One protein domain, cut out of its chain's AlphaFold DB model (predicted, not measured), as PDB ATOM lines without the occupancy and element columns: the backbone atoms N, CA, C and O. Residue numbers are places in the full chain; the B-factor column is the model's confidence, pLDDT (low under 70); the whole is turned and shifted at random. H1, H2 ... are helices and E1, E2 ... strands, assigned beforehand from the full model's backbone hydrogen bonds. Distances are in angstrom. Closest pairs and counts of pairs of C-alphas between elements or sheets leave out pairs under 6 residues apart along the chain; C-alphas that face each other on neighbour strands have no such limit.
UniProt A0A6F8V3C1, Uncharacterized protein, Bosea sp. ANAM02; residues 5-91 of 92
ATOM      1  N   ARG A   5      35.957  -1.198 -44.281       85.88
ATOM      2  CA  ARG A   5      37.111  -0.351 -44.586       85.88
ATOM      3  C   ARG A   5      36.600   1.004 -45.052       85.88
ATOM      4  O   ARG A   5      35.614   1.057 -45.785       85.88
ATOM      5  N   PHE A   6      37.238   2.074 -44.600       87.69
ATOM      6  CA  PHE A   6      36.793   3.443 -44.834       87.69
ATOM      7  C   PHE A   6      37.889   4.295 -45.465       87.69
ATOM      8  O   PHE A   6      39.079   4.047 -45.267       87.69
ATOM      9  N   ILE A   7      37.454   5.313 -46.198       87.50
ATOM     10  CA  ILE A   7      38.261   6.449 -46.631       87.50
ATOM     11  C   ILE A   7      37.806   7.638 -45.794       87.50
ATOM     12  O   ILE A   7      36.608   7.910 -45.729       87.50
ATOM     13  N   VAL A   8      38.746   8.324 -45.156       88.19
ATOM     14  CA  VAL A   8      38.505   9.563 -44.412       88.19
ATOM     15  C   VAL A   8      39.131  10.696 -45.205       88.19
ATOM     16  O   VAL A   8      40.306  10.613 -45.552       88.19
ATOM     17  N   PHE A   9      38.348  11.720 -45.525       86.31
ATOM     18  CA  PHE A   9      38.748  12.852 -46.350       86.31
ATOM     19  C   PHE A   9      38.340  14.166 -45.690       86.31
ATOM     20  O   PHE A   9      37.280  14.263 -45.074       86.31
ATOM     21  N   ASN A  10      39.178  15.178 -45.859       83.38
ATOM     22  CA  ASN A  10      38.928  16.533 -45.434       83.38
ATOM     23  C   ASN A  10      39.190  17.503 -46.580       83.38
ATOM     24  O   ASN A  10      40.326  17.664 -47.038       83.38
ATOM     25  N   ALA A  11      38.131  18.154 -47.047       77.38
ATOM     26  CA  ALA A  11      38.222  19.056 -48.184       77.38
ATOM     27  C   ALA A  11      38.958  20.364 -47.858       77.38
ATOM     28  O   ALA A  11      39.533  20.951 -48.782       77.38
ATOM     29  N   ASP A  12      38.945  20.784 -46.590       77.44
ATOM     30  CA  ASP A  12      39.452  22.080 -46.136       77.44
ATOM     31  C   ASP A  12      40.971  22.063 -45.964       77.44
ATOM     32  O   ASP A  12      41.662  22.973 -46.416       77.44
ATOM     33  N   CYS A  13      41.511  20.997 -45.366       74.44
ATOM     34  CA  CYS A  13      42.955  20.829 -45.182       74.44
ATOM     35  C   CYS A  13      43.605  19.892 -46.216       74.44
ATOM     36  O   CYS A  13      44.816  19.679 -46.172       74.44
ATOM     37  N   GLY A  14      42.825  19.339 -47.153       73.81
ATOM     38  CA  GLY A  14      43.317  18.473 -48.232       73.81
ATOM     39  C   GLY A  14      43.796  17.095 -47.767       73.81
ATOM     40  O   GLY A  14      44.449  16.385 -48.530       73.81
ATOM     41  N   TRP A  15      43.481  16.712 -46.528       78.38
ATOM     42  CA  TRP A  15      43.878  15.430 -45.962       78.38
ATOM     43  C   TRP A  15      42.986  14.301 -46.447       78.38
ATOM     44  O   TRP A  15      41.766  14.425 -46.516       78.38
ATOM     45  N   ILE A  16      43.596  13.157 -46.723       80.56
ATOM     46  CA  ILE A  16      42.884  11.919 -46.998       80.56
ATOM     47  C   ILE A  16      43.697  10.745 -46.476       80.56
ATOM     48  O   ILE A  16      44.914  10.691 -46.636       80.56
ATOM     49  N   GLN A  17      43.004   9.788 -45.876       79.50
ATOM     50  CA  GLN A  17      43.561   8.503 -45.502       79.50
ATOM     51  C   GLN A  17      42.601   7.412 -45.953       79.50
ATOM     52  O   GLN A  17      41.432   7.374 -45.565       79.50
ATOM     53  N   GLY A  18      43.101   6.514 -46.792       80.62
ATOM     54  CA  GLY A  18      42.339   5.368 -47.259       80.62
ATOM     55  C   GLY A  18      42.508   4.123 -46.397       80.62
ATOM     56  O   GLY A  18      43.395   4.028 -45.551       80.62
ATOM     57  N   ASP A  19      41.670   3.131 -46.685       81.12
ATOM     58  CA  ASP A  19      41.803   1.747 -46.221       81.12
ATOM     59  C   ASP A  19      41.777   1.519 -44.693       81.12
ATOM     60  O   ASP A  19      42.293   0.517 -44.177       81.12
ATOM     61  N   ILE A  20      41.119   2.403 -43.943       84.25
ATOM     62  CA  ILE A  20      41.033   2.313 -42.482       84.25
ATOM     63  C   ILE A  20      40.011   1.244 -42.087       84.25
ATOM     64  O   ILE A  20      38.808   1.413 -42.285       84.25
ATOM     65  N   ALA A  21      40.468   0.138 -41.498       85.94
ATOM     66  CA  ALA A  21      39.584  -0.913 -41.001       85.94
ATOM     67  C   ALA A  21      38.923  -0.498 -39.677       85.94
ATOM     68  O   ALA A  21      39.608  -0.360 -38.663       85.94
ATOM     69  N   ALA A  22      37.600  -0.341 -39.648       86.31
ATOM     70  CA  ALA A  22      36.850   0.042 -38.452       86.31
ATOM     71  C   ALA A  22      35.444  -0.577 -38.409       86.31
ATOM     72  O   ALA A  22      34.923  -1.063 -39.412       86.31
ATOM     73  N   ALA A  23      34.822  -0.574 -37.229       87.06
ATOM     74  CA  ALA A  23      33.441  -1.027 -37.079       87.06
ATOM     75  C   ALA A  23      32.438   0.053 -37.516       87.06
ATOM     76  O   ALA A  23      31.363  -0.281 -38.012       87.06
ATOM     77  N   ARG A  24      32.794   1.334 -37.342       87.88
ATOM     78  CA  ARG A  24      31.959   2.496 -37.667       87.88
ATOM     79  C   ARG A  24      32.785   3.644 -38.270       87.88
ATOM     80  O   ARG A  24      33.996   3.684 -38.029       87.88
ATOM     81  N   PRO A  25      32.155   4.582 -39.001       89.19
ATOM     82  CA  PRO A  25      32.817   5.767 -39.548       89.19
ATOM     83  C   PRO A  25      33.564   6.603 -38.500       89.19
ATOM     84  O   PRO A  25      34.696   7.013 -38.740       89.19
ATOM     85  N   GLU A  26      32.990   6.801 -37.309       87.88
ATOM     86  CA  GLU A  26      33.591   7.637 -36.257       87.88
ATOM     87  C   GLU A  26      34.877   7.026 -35.702       87.88
ATOM     88  O   GLU A  26      35.839   7.730 -35.387       87.88
ATOM     89  N   ASP A  27      34.918   5.695 -35.628       87.38
ATOM     90  CA  ASP A  27      36.102   4.960 -35.193       87.38
ATOM     91  C   ASP A  27      37.230   5.068 -36.243       87.38
ATOM     92  O   ASP A  27      38.410   5.035 -35.889       87.38
ATOM     93  N   ALA A  28      36.891   5.208 -37.533       87.31
ATOM     94  CA  ALA A  28      37.870   5.439 -38.595       87.31
ATOM     95  C   ALA A  28      38.476   6.848 -38.512       87.31
ATOM     96  O   ALA A  28      39.698   6.977 -38.578       87.31
ATOM     97  N   VAL A  29      37.648   7.876 -38.289       86.88
ATOM     98  CA  VAL A  29      38.128   9.258 -38.117       86.88
ATOM     99  C   VAL A  29      38.977   9.392 -36.853       86.88
ATOM    100  O   VAL A  29      40.078   9.918 -36.923       86.88
ATOM    101  N   THR A  30      38.548   8.812 -35.726       84.69
ATOM    102  CA  THR A  30      39.324   8.828 -34.468       84.69
ATOM    103  C   THR A  30      40.730   8.240 -34.647       84.69
ATOM    104  O   THR A  30      41.709   8.767 -34.125       84.69
ATOM    105  N   ARG A  31      40.859   7.141 -35.405       83.12
ATOM    106  CA  ARG A  31      42.165   6.518 -35.691       83.12
ATOM    107  C   ARG A  31      43.045   7.338 -36.622       83.12
ATOM    108  O   ARG A  31      44.264   7.190 -36.567       83.12
ATOM    109  N   MET A  32      42.438   8.106 -37.515       81.31
ATOM    110  CA  MET A  32      43.154   8.999 -38.412       81.31
ATOM    111  C   MET A  32      43.609  10.251 -37.657       81.31
ATOM    112  O   MET A  32      44.789  10.567 -37.721       81.31
ATOM    113  N   GLU A  33      42.745  10.893 -36.865       78.38
ATOM    114  CA  GLU A  33      43.096  12.042 -36.008       78.38
ATOM    115  C   GLU A  33      44.260  11.721 -35.063       78.38
ATOM    116  O   GLU A  33      45.186  12.511 -34.932       78.38
ATOM    117  N   ALA A  34      44.301  10.511 -34.491       77.50
ATOM    118  CA  ALA A  34      45.423  10.064 -33.658       77.50
ATOM    119  C   ALA A  34      46.788  10.013 -34.385       77.50
ATOM    120  O   ALA A  34      47.817   9.855 -33.730       77.50
ATOM    121  N   GLN A  35      46.812  10.091 -35.721       73.69
ATOM    122  CA  GLN A  35      48.033  10.146 -36.534       73.69
ATOM    123  C   GLN A  35      48.429  11.577 -36.915       73.69
ATOM    124  O   GLN A  35      49.548  11.777 -37.390       73.69
ATOM    125  N   LEU A  36      47.546  12.562 -36.729       70.69
ATOM    126  CA  LEU A  36      47.878  13.961 -36.962       70.69
ATOM    127  C   LEU A  36      48.706  14.503 -35.796       70.69
ATOM    128  O   LEU A  36      48.421  14.245 -34.629       70.69
ATOM    129  N   SER A  37      49.736  15.283 -36.119       65.50
ATOM    130  CA  SER A  37      50.556  15.971 -35.119       65.50
ATOM    131  C   SER A  37      49.859  17.188 -34.507       65.50
ATOM    132  O   SER A  37      50.218  17.599 -33.409       65.50
ATOM    133  N   GLU A  38      48.877  17.761 -35.208       63.81
ATOM    134  CA  GLU A  38      48.102  18.920 -34.767       63.81
ATOM    135  C   GLU A  38      46.610  18.699 -35.071       63.81
ATOM    136  O   GLU A  38      46.284  18.170 -36.140       63.81
ATOM    137  N   PRO A  39      45.701  19.087 -34.159       62.75
ATOM    138  CA  PRO A  39      44.268  18.989 -34.399       62.75
ATOM    139  C   PRO A  39      43.854  19.896 -35.564       62.75
ATOM    140  O   PRO A  39      44.269  21.051 -35.661       62.75
ATOM    141  N   THR A  40      42.995  19.392 -36.446       64.50
ATOM    142  CA  THR A  40      42.474  20.181 -37.572       64.50
ATOM    143  C   THR A  40      41.296  21.052 -37.121       64.50
ATOM    144  O   THR A  40      40.134  20.704 -37.299       64.50
ATOM    145  N   GLU A  41      41.581  22.208 -36.518       58.81
ATOM    146  CA  GLU A  41      40.600  23.042 -35.790       58.81
ATOM    147  C   GLU A  41      39.328  23.471 -36.558       58.81
ATOM    148  O   GLU A  41      38.374  23.905 -35.920       58.81
ATOM    149  N   ASN A  42      39.247  23.327 -37.887       57.75
ATOM    150  CA  ASN A  42      38.128  23.854 -38.688       57.75
ATOM    151  C   ASN A  42      37.525  22.868 -39.696       57.75
ATOM    152  O   ASN A  42      36.948  23.292 -40.690       57.75
ATOM    153  N   ALA A  43      37.697  21.568 -39.489       69.31
ATOM    154  CA  ALA A  43      37.646  20.641 -40.606       69.31
ATOM    155  C   ALA A  43      36.503  19.613 -40.454       69.31
ATOM    156  O   ALA A  43      36.420  18.905 -39.451       69.31
ATOM    157  N   GLU A  44      35.602  19.515 -41.438       85.56
ATOM    158  CA  GLU A  44      34.595  18.443 -41.477       85.56
ATOM    159  C   GLU A  44      35.179  17.180 -42.120       85.56
ATOM    160  O   GLU A  44      35.669  17.197 -43.252       85.56
ATOM    161  N   TRP A  45      35.099  16.053 -41.411       87.62
ATOM    162  CA  TRP A  45      35.573  14.769 -41.915       87.62
ATOM    163  C   TRP A  45      34.486  14.069 -42.721       87.62
ATOM    164  O   TRP A  45      33.476  13.620 -42.178       87.62
ATOM    165  N   GLN A  46      34.712  13.925 -44.020       90.19
ATOM    166  CA  GLN A  46      33.872  13.139 -44.912       90.19
ATOM    167  C   GLN A  46      34.364  11.692 -44.931       90.19
ATOM    168  O   GLN A  46      35.541  11.422 -45.178       90.19
ATOM    169  N   VAL A  47      33.463  10.746 -44.672       90.19
ATOM    170  CA  VAL A  47      33.787   9.319 -44.626       90.19
ATOM    171  C   VAL A  47      33.081   8.581 -45.750       90.19
ATOM    172  O   VAL A  47      31.869   8.699 -45.924       90.19
ATOM    173  N   PHE A  48      33.832   7.761 -46.477       89.56
ATOM    174  CA  PHE A  48      33.346   6.920 -47.568       89.56
ATOM    175  C   PHE A  48      33.677   5.453 -47.288       89.56
ATOM    176  O   PHE A  48      34.625   5.144 -46.564       89.56
ATOM    177  N   ILE A  49      32.917   4.526 -47.873       86.62
ATOM    178  CA  ILE A  49      33.281   3.104 -47.846       86.62
ATOM    179  C   ILE A  49      34.437   2.888 -48.820       86.62
ATOM    180  O   ILE A  49      34.323   3.206 -50.001       86.62
ATOM    181  N   ALA A  50      35.535   2.319 -48.328       80.31
ATOM    182  CA  ALA A  50      36.641   1.902 -49.172       80.31
ATOM    183  C   ALA A  50      36.196   0.679 -49.994       80.31
ATOM    184  O   ALA A  50      35.799  -0.337 -49.410       80.31
ATOM    185  N   PRO A  51      36.235   0.737 -51.334       73.12
ATOM    186  CA  PRO A  51      35.904  -0.422 -52.148       73.12
ATOM    187  C   PRO A  51      36.962  -1.519 -51.969       73.12
ATOM    188  O   PRO A  51      38.136  -1.251 -51.711       73.12
ATOM    189  N   ALA A  52      36.534  -2.779 -52.109       67.31
ATOM    190  CA  ALA A  52      37.366  -3.961 -51.854       67.31
ATOM    191  C   ALA A  52      38.610  -4.054 -52.759       67.31
ATOM    192  O   ALA A  52      39.584  -4.711 -52.399       67.31
ATOM    193  N   ALA A  53      38.570  -3.394 -53.917       61.12
ATOM    194  CA  ALA A  53      39.704  -3.175 -54.796       61.12
ATOM    195  C   ALA A  53      39.584  -1.761 -55.375       61.12
ATOM    196  O   ALA A  53      38.605  -1.460 -56.058       61.12
ATOM    197  N   LEU A  54      40.563  -0.902 -55.094       56.56
ATOM    198  CA  LEU A  54      40.807   0.276 -55.920       56.56
ATOM    199  C   LEU A  54      41.889  -0.052 -56.948       56.56
ATOM    200  O   LEU A  54      42.781  -0.849 -56.654       56.56
ATOM    201  N   PRO A  55      41.852   0.574 -58.135       57.38
ATOM    202  CA  PRO A  55      42.911   0.419 -59.126       57.38
ATOM    203  C   PRO A  55      44.248   1.062 -58.703       57.38
ATOM    204  O   PRO A  55      45.240   0.896 -59.406       57.38
ATOM    205  N   PHE A  56      44.304   1.763 -57.564       58.00
ATOM    206  CA  PHE A  56      45.492   2.456 -57.057       58.00
ATOM    207  C   PHE A  56      45.649   2.308 -55.535       58.00
ATOM    208  O   PHE A  56      44.684   2.090 -54.799       58.00
ATOM    209  N   SER A  57      46.895   2.427 -55.065       57.00
ATOM    210  CA  SER A  57      47.238   2.444 -53.640       57.00
ATOM    211  C   SER A  57      46.889   3.803 -53.038       57.00
ATOM    212  O   SER A  57      47.336   4.831 -53.537       57.00
ATOM    213  N   TYR A  58      46.159   3.810 -51.921       56.91
ATOM    214  CA  TYR A  58      45.794   5.017 -51.162       56.91
ATOM    215  C   TYR A  58      46.991   5.831 -50.638       56.91
ATOM    216  O   TYR A  58      46.804   6.919 -50.103       56.91
ATOM    217  N   SER A  59      48.214   5.303 -50.757       52.22
ATOM    218  CA  SER A  59      49.450   5.916 -50.262       52.22
ATOM    219  C   SER A  59      49.918   7.136 -51.062       52.22
ATOM    220  O   SER A  59      50.844   7.814 -50.630       52.22
ATOM    221  N   ALA A  60      49.319   7.412 -52.219       51.28
ATOM    222  CA  ALA A  60      49.543   8.642 -52.962       51.28
ATOM    223  C   ALA A  60      48.181   9.191 -53.372       51.28
ATOM    224  O   ALA A  60      47.451   8.587 -54.153       51.28
ATOM    225  N   VAL A  61      47.825  10.314 -52.770       57.28
ATOM    226  CA  VAL A  61      46.602  11.049 -53.056       57.28
ATOM    227  C   VAL A  61      46.704  11.587 -54.473       57.28
ATOM    228  O   VAL A  61      47.336  12.615 -54.702       57.28
ATOM    229  N   ASP A  62      46.135  10.870 -55.434       64.00
ATOM    230  CA  ASP A  62      45.969  11.412 -56.775       64.00
ATOM    231  C   ASP A  62      44.886  12.503 -56.741       64.00
ATOM    232  O   ASP A  62      43.869  12.373 -56.049       64.00
ATOM    233  N   VAL A  63      45.093  13.584 -57.493       63.22
ATOM    234  CA  VAL A  63      44.115  14.666 -57.681       63.22
ATOM    235  C   VAL A  63      42.789  14.095 -58.195       63.22
ATOM    236  O   VAL A  63      41.726  14.573 -57.795       63.22
ATOM    237  N   GLU A  64      42.838  13.031 -59.002       68.38
ATOM    238  CA  GLU A  64      41.649  12.322 -59.493       68.38
ATOM    239  C   GLU A  64      40.823  11.689 -58.364       68.38
ATOM    240  O   GLU A  64      39.597  11.801 -58.360       68.38
ATOM    241  N   LEU A  65      41.468  11.074 -57.363       73.62
ATOM    242  CA  LEU A  65      40.767  10.498 -56.213       73.62
ATOM    243  C   LEU A  65      40.075  11.594 -55.394       73.62
ATOM    244  O   LEU A  65      38.935  11.422 -54.969       73.62
ATOM    245  N   VAL A  66      40.739  12.735 -55.199       69.44
ATOM    246  CA  VAL A  66      40.157  13.873 -54.472       69.44
ATOM    247  C   VAL A  66      38.947  14.442 -55.212       69.44
ATOM    248  O   VAL A  66      37.935  14.733 -54.576       69.44
ATOM    249  N   GLN A  67      39.020  14.593 -56.537       69.75
ATOM    250  CA  GLN A  67      37.889  15.067 -57.343       69.75
ATOM    251  C   GLN A  67      36.710  14.093 -57.287       69.75
ATOM    252  O   GLN A  67      35.591  14.507 -56.993       69.75
ATOM    253  N   LEU A  68      36.973  12.795 -57.459       75.00
ATOM    254  CA  LEU A  68      35.945  11.760 -57.382       75.00
ATOM    255  C   LEU A  68      35.243  11.751 -56.019       75.00
ATOM    256  O   LEU A  68      34.022  11.624 -55.952       75.00
ATOM    257  N   LEU A  69      35.989  11.914 -54.924       78.19
ATOM    258  CA  LEU A  69      35.406  11.962 -53.583       78.19
ATOM    259  C   LEU A  69      34.608  13.244 -53.330       78.19
ATOM    260  O   LEU A  69      33.562  13.167 -52.693       78.19
ATOM    261  N   ARG A  70      35.033  14.397 -53.870       73.56
ATOM    262  CA  ARG A  70      34.267  15.657 -53.789       73.56
ATOM    263  C   ARG A  70      32.917  15.574 -54.508       73.56
ATOM    264  O   ARG A  70      31.968  16.219 -54.079       73.56
ATOM    265  N   GLU A  71      32.833  14.792 -55.581       78.25
ATOM    266  CA  GLU A  71      31.587  14.551 -56.326       78.25
ATOM    267  C   GLU A  71      30.756  13.391 -55.752       78.25
ATOM    268  O   GLU A  71      29.594  13.203 -56.121       78.25
ATOM    269  N   SER A  72      31.328  12.611 -54.834       79.00
ATOM    270  CA  SER A  72      30.669  11.462 -54.217       79.00
ATOM    271  C   SER A  72      29.860  11.859 -52.982       79.00
ATOM    272  O   SER A  72      30.164  12.819 -52.282       79.00
ATOM    273  N   THR A  73      28.834  11.066 -52.659       86.69
ATOM    274  CA  THR A  73      28.087  11.229 -51.403       86.69
ATOM    275  C   THR A  73      28.780  10.457 -50.274       86.69
ATOM    276  O   THR A  73      28.907   9.233 -50.380       86.69
ATOM    277  N   PRO A  74      29.226  11.124 -49.193       89.00
ATOM    278  CA  PRO A  74      29.809  10.440 -48.048       89.00
ATOM    279  C   PRO A  74      28.750   9.620 -47.304       89.00
ATOM    280  O   PRO A  74      27.572   9.974 -47.265       89.00
ATOM    281  N   VAL A  75      29.174   8.525 -46.672       90.94
ATOM    282  CA  VAL A  75      28.301   7.739 -45.785       90.94
ATOM    283  C   VAL A  75      28.155   8.377 -44.404       90.94
ATOM    284  O   VAL A  75      27.205   8.068 -43.690       90.94
ATOM    285  N   ALA A  76      29.090   9.252 -44.032       89.81
ATOM    286  CA  ALA A  76      29.008  10.085 -42.842       89.81
ATOM    287  C   ALA A  76      29.824  11.369 -43.029       89.81
ATOM    288  O   ALA A  76      30.893  11.341 -43.640       89.81
ATOM    289  N   THR A  77      29.343  12.457 -42.433       89.81
ATOM    290  CA  THR A  77      30.107  13.691 -42.230       89.81
ATOM    291  C   THR A  77      30.241  13.901 -40.730       89.81
ATOM    292  O   THR A  77      29.233  13.942 -40.022       89.81
ATOM    293  N   ILE A  78      31.472  13.968 -40.233       87.38
ATOM    294  CA  ILE A  78      31.777  14.056 -38.805       87.38
ATOM    295  C   ILE A  78      32.459  15.402 -38.543       87.38
ATOM    296  O   ILE A  78      33.606  15.589 -38.955       87.38
ATOM    297  N   PRO A  79      31.785  16.349 -37.869       81.38
ATOM    298  CA  PRO A  79      32.408  17.609 -37.485       81.38
ATOM    299  C   PRO A  79      33.482  17.371 -36.419       81.38
ATOM    300  O   PRO A  79      33.283  16.574 -35.496       81.38
ATOM    301  N   ASN A  80      34.606  18.088 -36.515       71.44
ATOM    302  CA  ASN A  80      35.726  17.874 -35.595       71.44
ATOM    303  C   ASN A  80      35.375  18.176 -34.126       71.44
ATOM    304  O   ASN A  80      35.899  17.537 -33.217       71.44
ATOM    305  N   SER A  81      34.406  19.066 -33.878       65.94
ATOM    306  CA  SER A  81      33.920  19.387 -32.529       65.94
ATOM    307  C   SER A  81      33.438  18.158 -31.742       65.94
ATOM    308  O   SER A  81      33.586  18.112 -30.524       65.94
ATOM    309  N   LEU A  82      32.912  17.129 -32.421       61.06
ATOM    310  CA  LEU A  82      32.468  15.881 -31.782       61.06
ATOM    311  C   LEU A  82      33.627  14.952 -31.391       61.06
ATOM    312  O   LEU A  82      33.443  14.030 -30.593       61.06
ATOM    313  N   LEU A  83      34.815  15.170 -31.955       60.41
ATOM    314  CA  LEU A  83      36.018  14.388 -31.679       60.41
ATOM    315  C   LEU A  83      36.837  15.030 -30.558       60.41
ATOM    316  O   LEU A  83      37.354  14.320 -29.694       60.41
ATOM    317  N   THR A  84      36.890  16.364 -30.506       53.03
ATOM    318  CA  THR A  84      37.604  17.105 -29.457       53.03
ATOM    319  C   THR A  84      37.001  16.859 -28.065       53.03
ATOM    320  O   THR A  84      37.749  16.655 -27.108       53.03
ATOM    321  N   GLU A  85      35.669  16.770 -27.935       49.00
ATOM    322  CA  GLU A  85      35.006  16.515 -26.641       49.00
ATOM    323  C   GLU A  85      35.322  15.127 -26.053       49.00
ATOM    324  O   GLU A  85      35.516  14.990 -24.843       49.00
ATOM    325  N   ARG A  86      35.434  14.085 -26.890       43.25
ATOM    326  CA  ARG A  86      35.809  12.735 -26.424       43.25
ATOM    327  C   ARG A  86      37.281  12.624 -26.042       43.25
ATOM    328  O   ARG A  86      37.600  11.905 -25.097       43.25
ATOM    329  N   SER A  87      38.157  13.322 -26.758       43.84
ATOM    330  CA  SER A  87      39.596  13.318 -26.488       43.84
ATOM    331  C   SER A  87      39.936  14.045 -25.182       43.84
ATOM    332  O   SER A  87      40.807  13.589 -24.446       43.84
ATOM    333  N   TYR A  88      39.199  15.106 -24.829       42.19
ATOM    334  CA  TYR A  88      39.357  15.795 -23.538       42.19
ATOM    335  C   TYR A  88      38.802  14.999 -22.347       42.19
ATOM    336  O   TYR A  88      39.387  15.029 -21.264       42.19
ATOM    337  N   ALA A  89      37.713  14.246 -22.537       42.28
ATOM    338  CA  ALA A  89      37.095  13.458 -21.466       42.28
ATOM    339  C   ALA A  89      37.918  12.227 -21.034       42.28
ATOM    340  O   ALA A  89      37.716  11.718 -19.937       42.28
ATOM    341  N   LEU A  90      38.835  11.740 -21.877       44.66
ATOM    342  CA  LEU A  90      39.750  10.632 -21.555       44.66
ATOM    343  C   LEU A  90      41.126  11.100 -21.049       44.66
ATOM    344  O   LEU A  90      41.918  10.269 -20.610       44.66
ATOM    345  N   ALA A  91      41.410  12.401 -21.125       40.56
ATOM    346  CA  ALA A  91      42.665  13.010 -20.685       40.56
ATOM    347  C   ALA A  91      42.548  13.763 -19.342       40.56
ATOM    348  O   ALA A  91      43.529  14.372 -18.913       40.56
TER     349      ALA A  91
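This is residues 5 to 91 of the 92 residues of an uncharacterized protein of Bosea sp. ANAM02 (UniProt A0A6F8V3C1). What is the main picture? A strongly twisted sheet of four strands curls round helix H1 on one face, with H2 over the opposite face and H3 off the sheet at one end of the longest axis. What makes it up? The 87 printed residues, mixed in class, hold three named helices and four named strands, along the chain E1 E2 H1 E3 H2 E4 H3; the sheet E2 E1 E3 E4 is antiparallel. How large is it? It is compact, with a radius of gyration of the C-alphas of 12.7 A, and elongated, spanning 40 by 25 by 23 A.

Where are the strands? E1 is residues 5 to 9, 13.4 A, from C-alpha 5 at (37.111, -0.351, -44.586); E2 is 16 to 22, 15.8 A; E3 is 44 to 49, 16.7 A; E4 is 76 to 79, 9.8 A. Where are the helices? H1 is 25 to 33, 12.6 A; H2 is 63 to 71, 12.6 A; H3 is 81 to 89, 12.9 A, to C-alpha 89 at (37.095, 13.458, -21.466).

What pairs the strands? Within hydrogen-bond range are N 9 and O 46 of E1 and E3, 2.8 A, N 17 and O 8 of the hairpin E1 and E2, 2.8 A, and N 78 and O 45 of E3 and E4, 2.8 A. Where are the helices? H1 is on the sheet, its Ala 28 C-alpha 5.5 A from that of Ala 22, the closest of H1 and E2; H2 is on the opposite face, at a height over the sheet of 10.6 A. H3 is not on the sheet but close to H1, not clearly touching, the closest C-alphas, Thr 30 and Leu 83, 7.0 A apart. How do chain and backbone run? E2, H1 and E3 form a split strand-helix-strand unit, two strands running the same way with E1 between, its crossover right-handed. Every O i to N i+4 pair is within range in H1 and H2, but 3 of 5 in H3.

Is it unbroken? The printed part has no cut, and the link E3 to H2, 13 residues, is long. Where is confidence low? The mean pLDDT of the printed part is 73.2, and residues 37 to 43, 52 to 64, 66 to 67 and 81 to 91 are under 70.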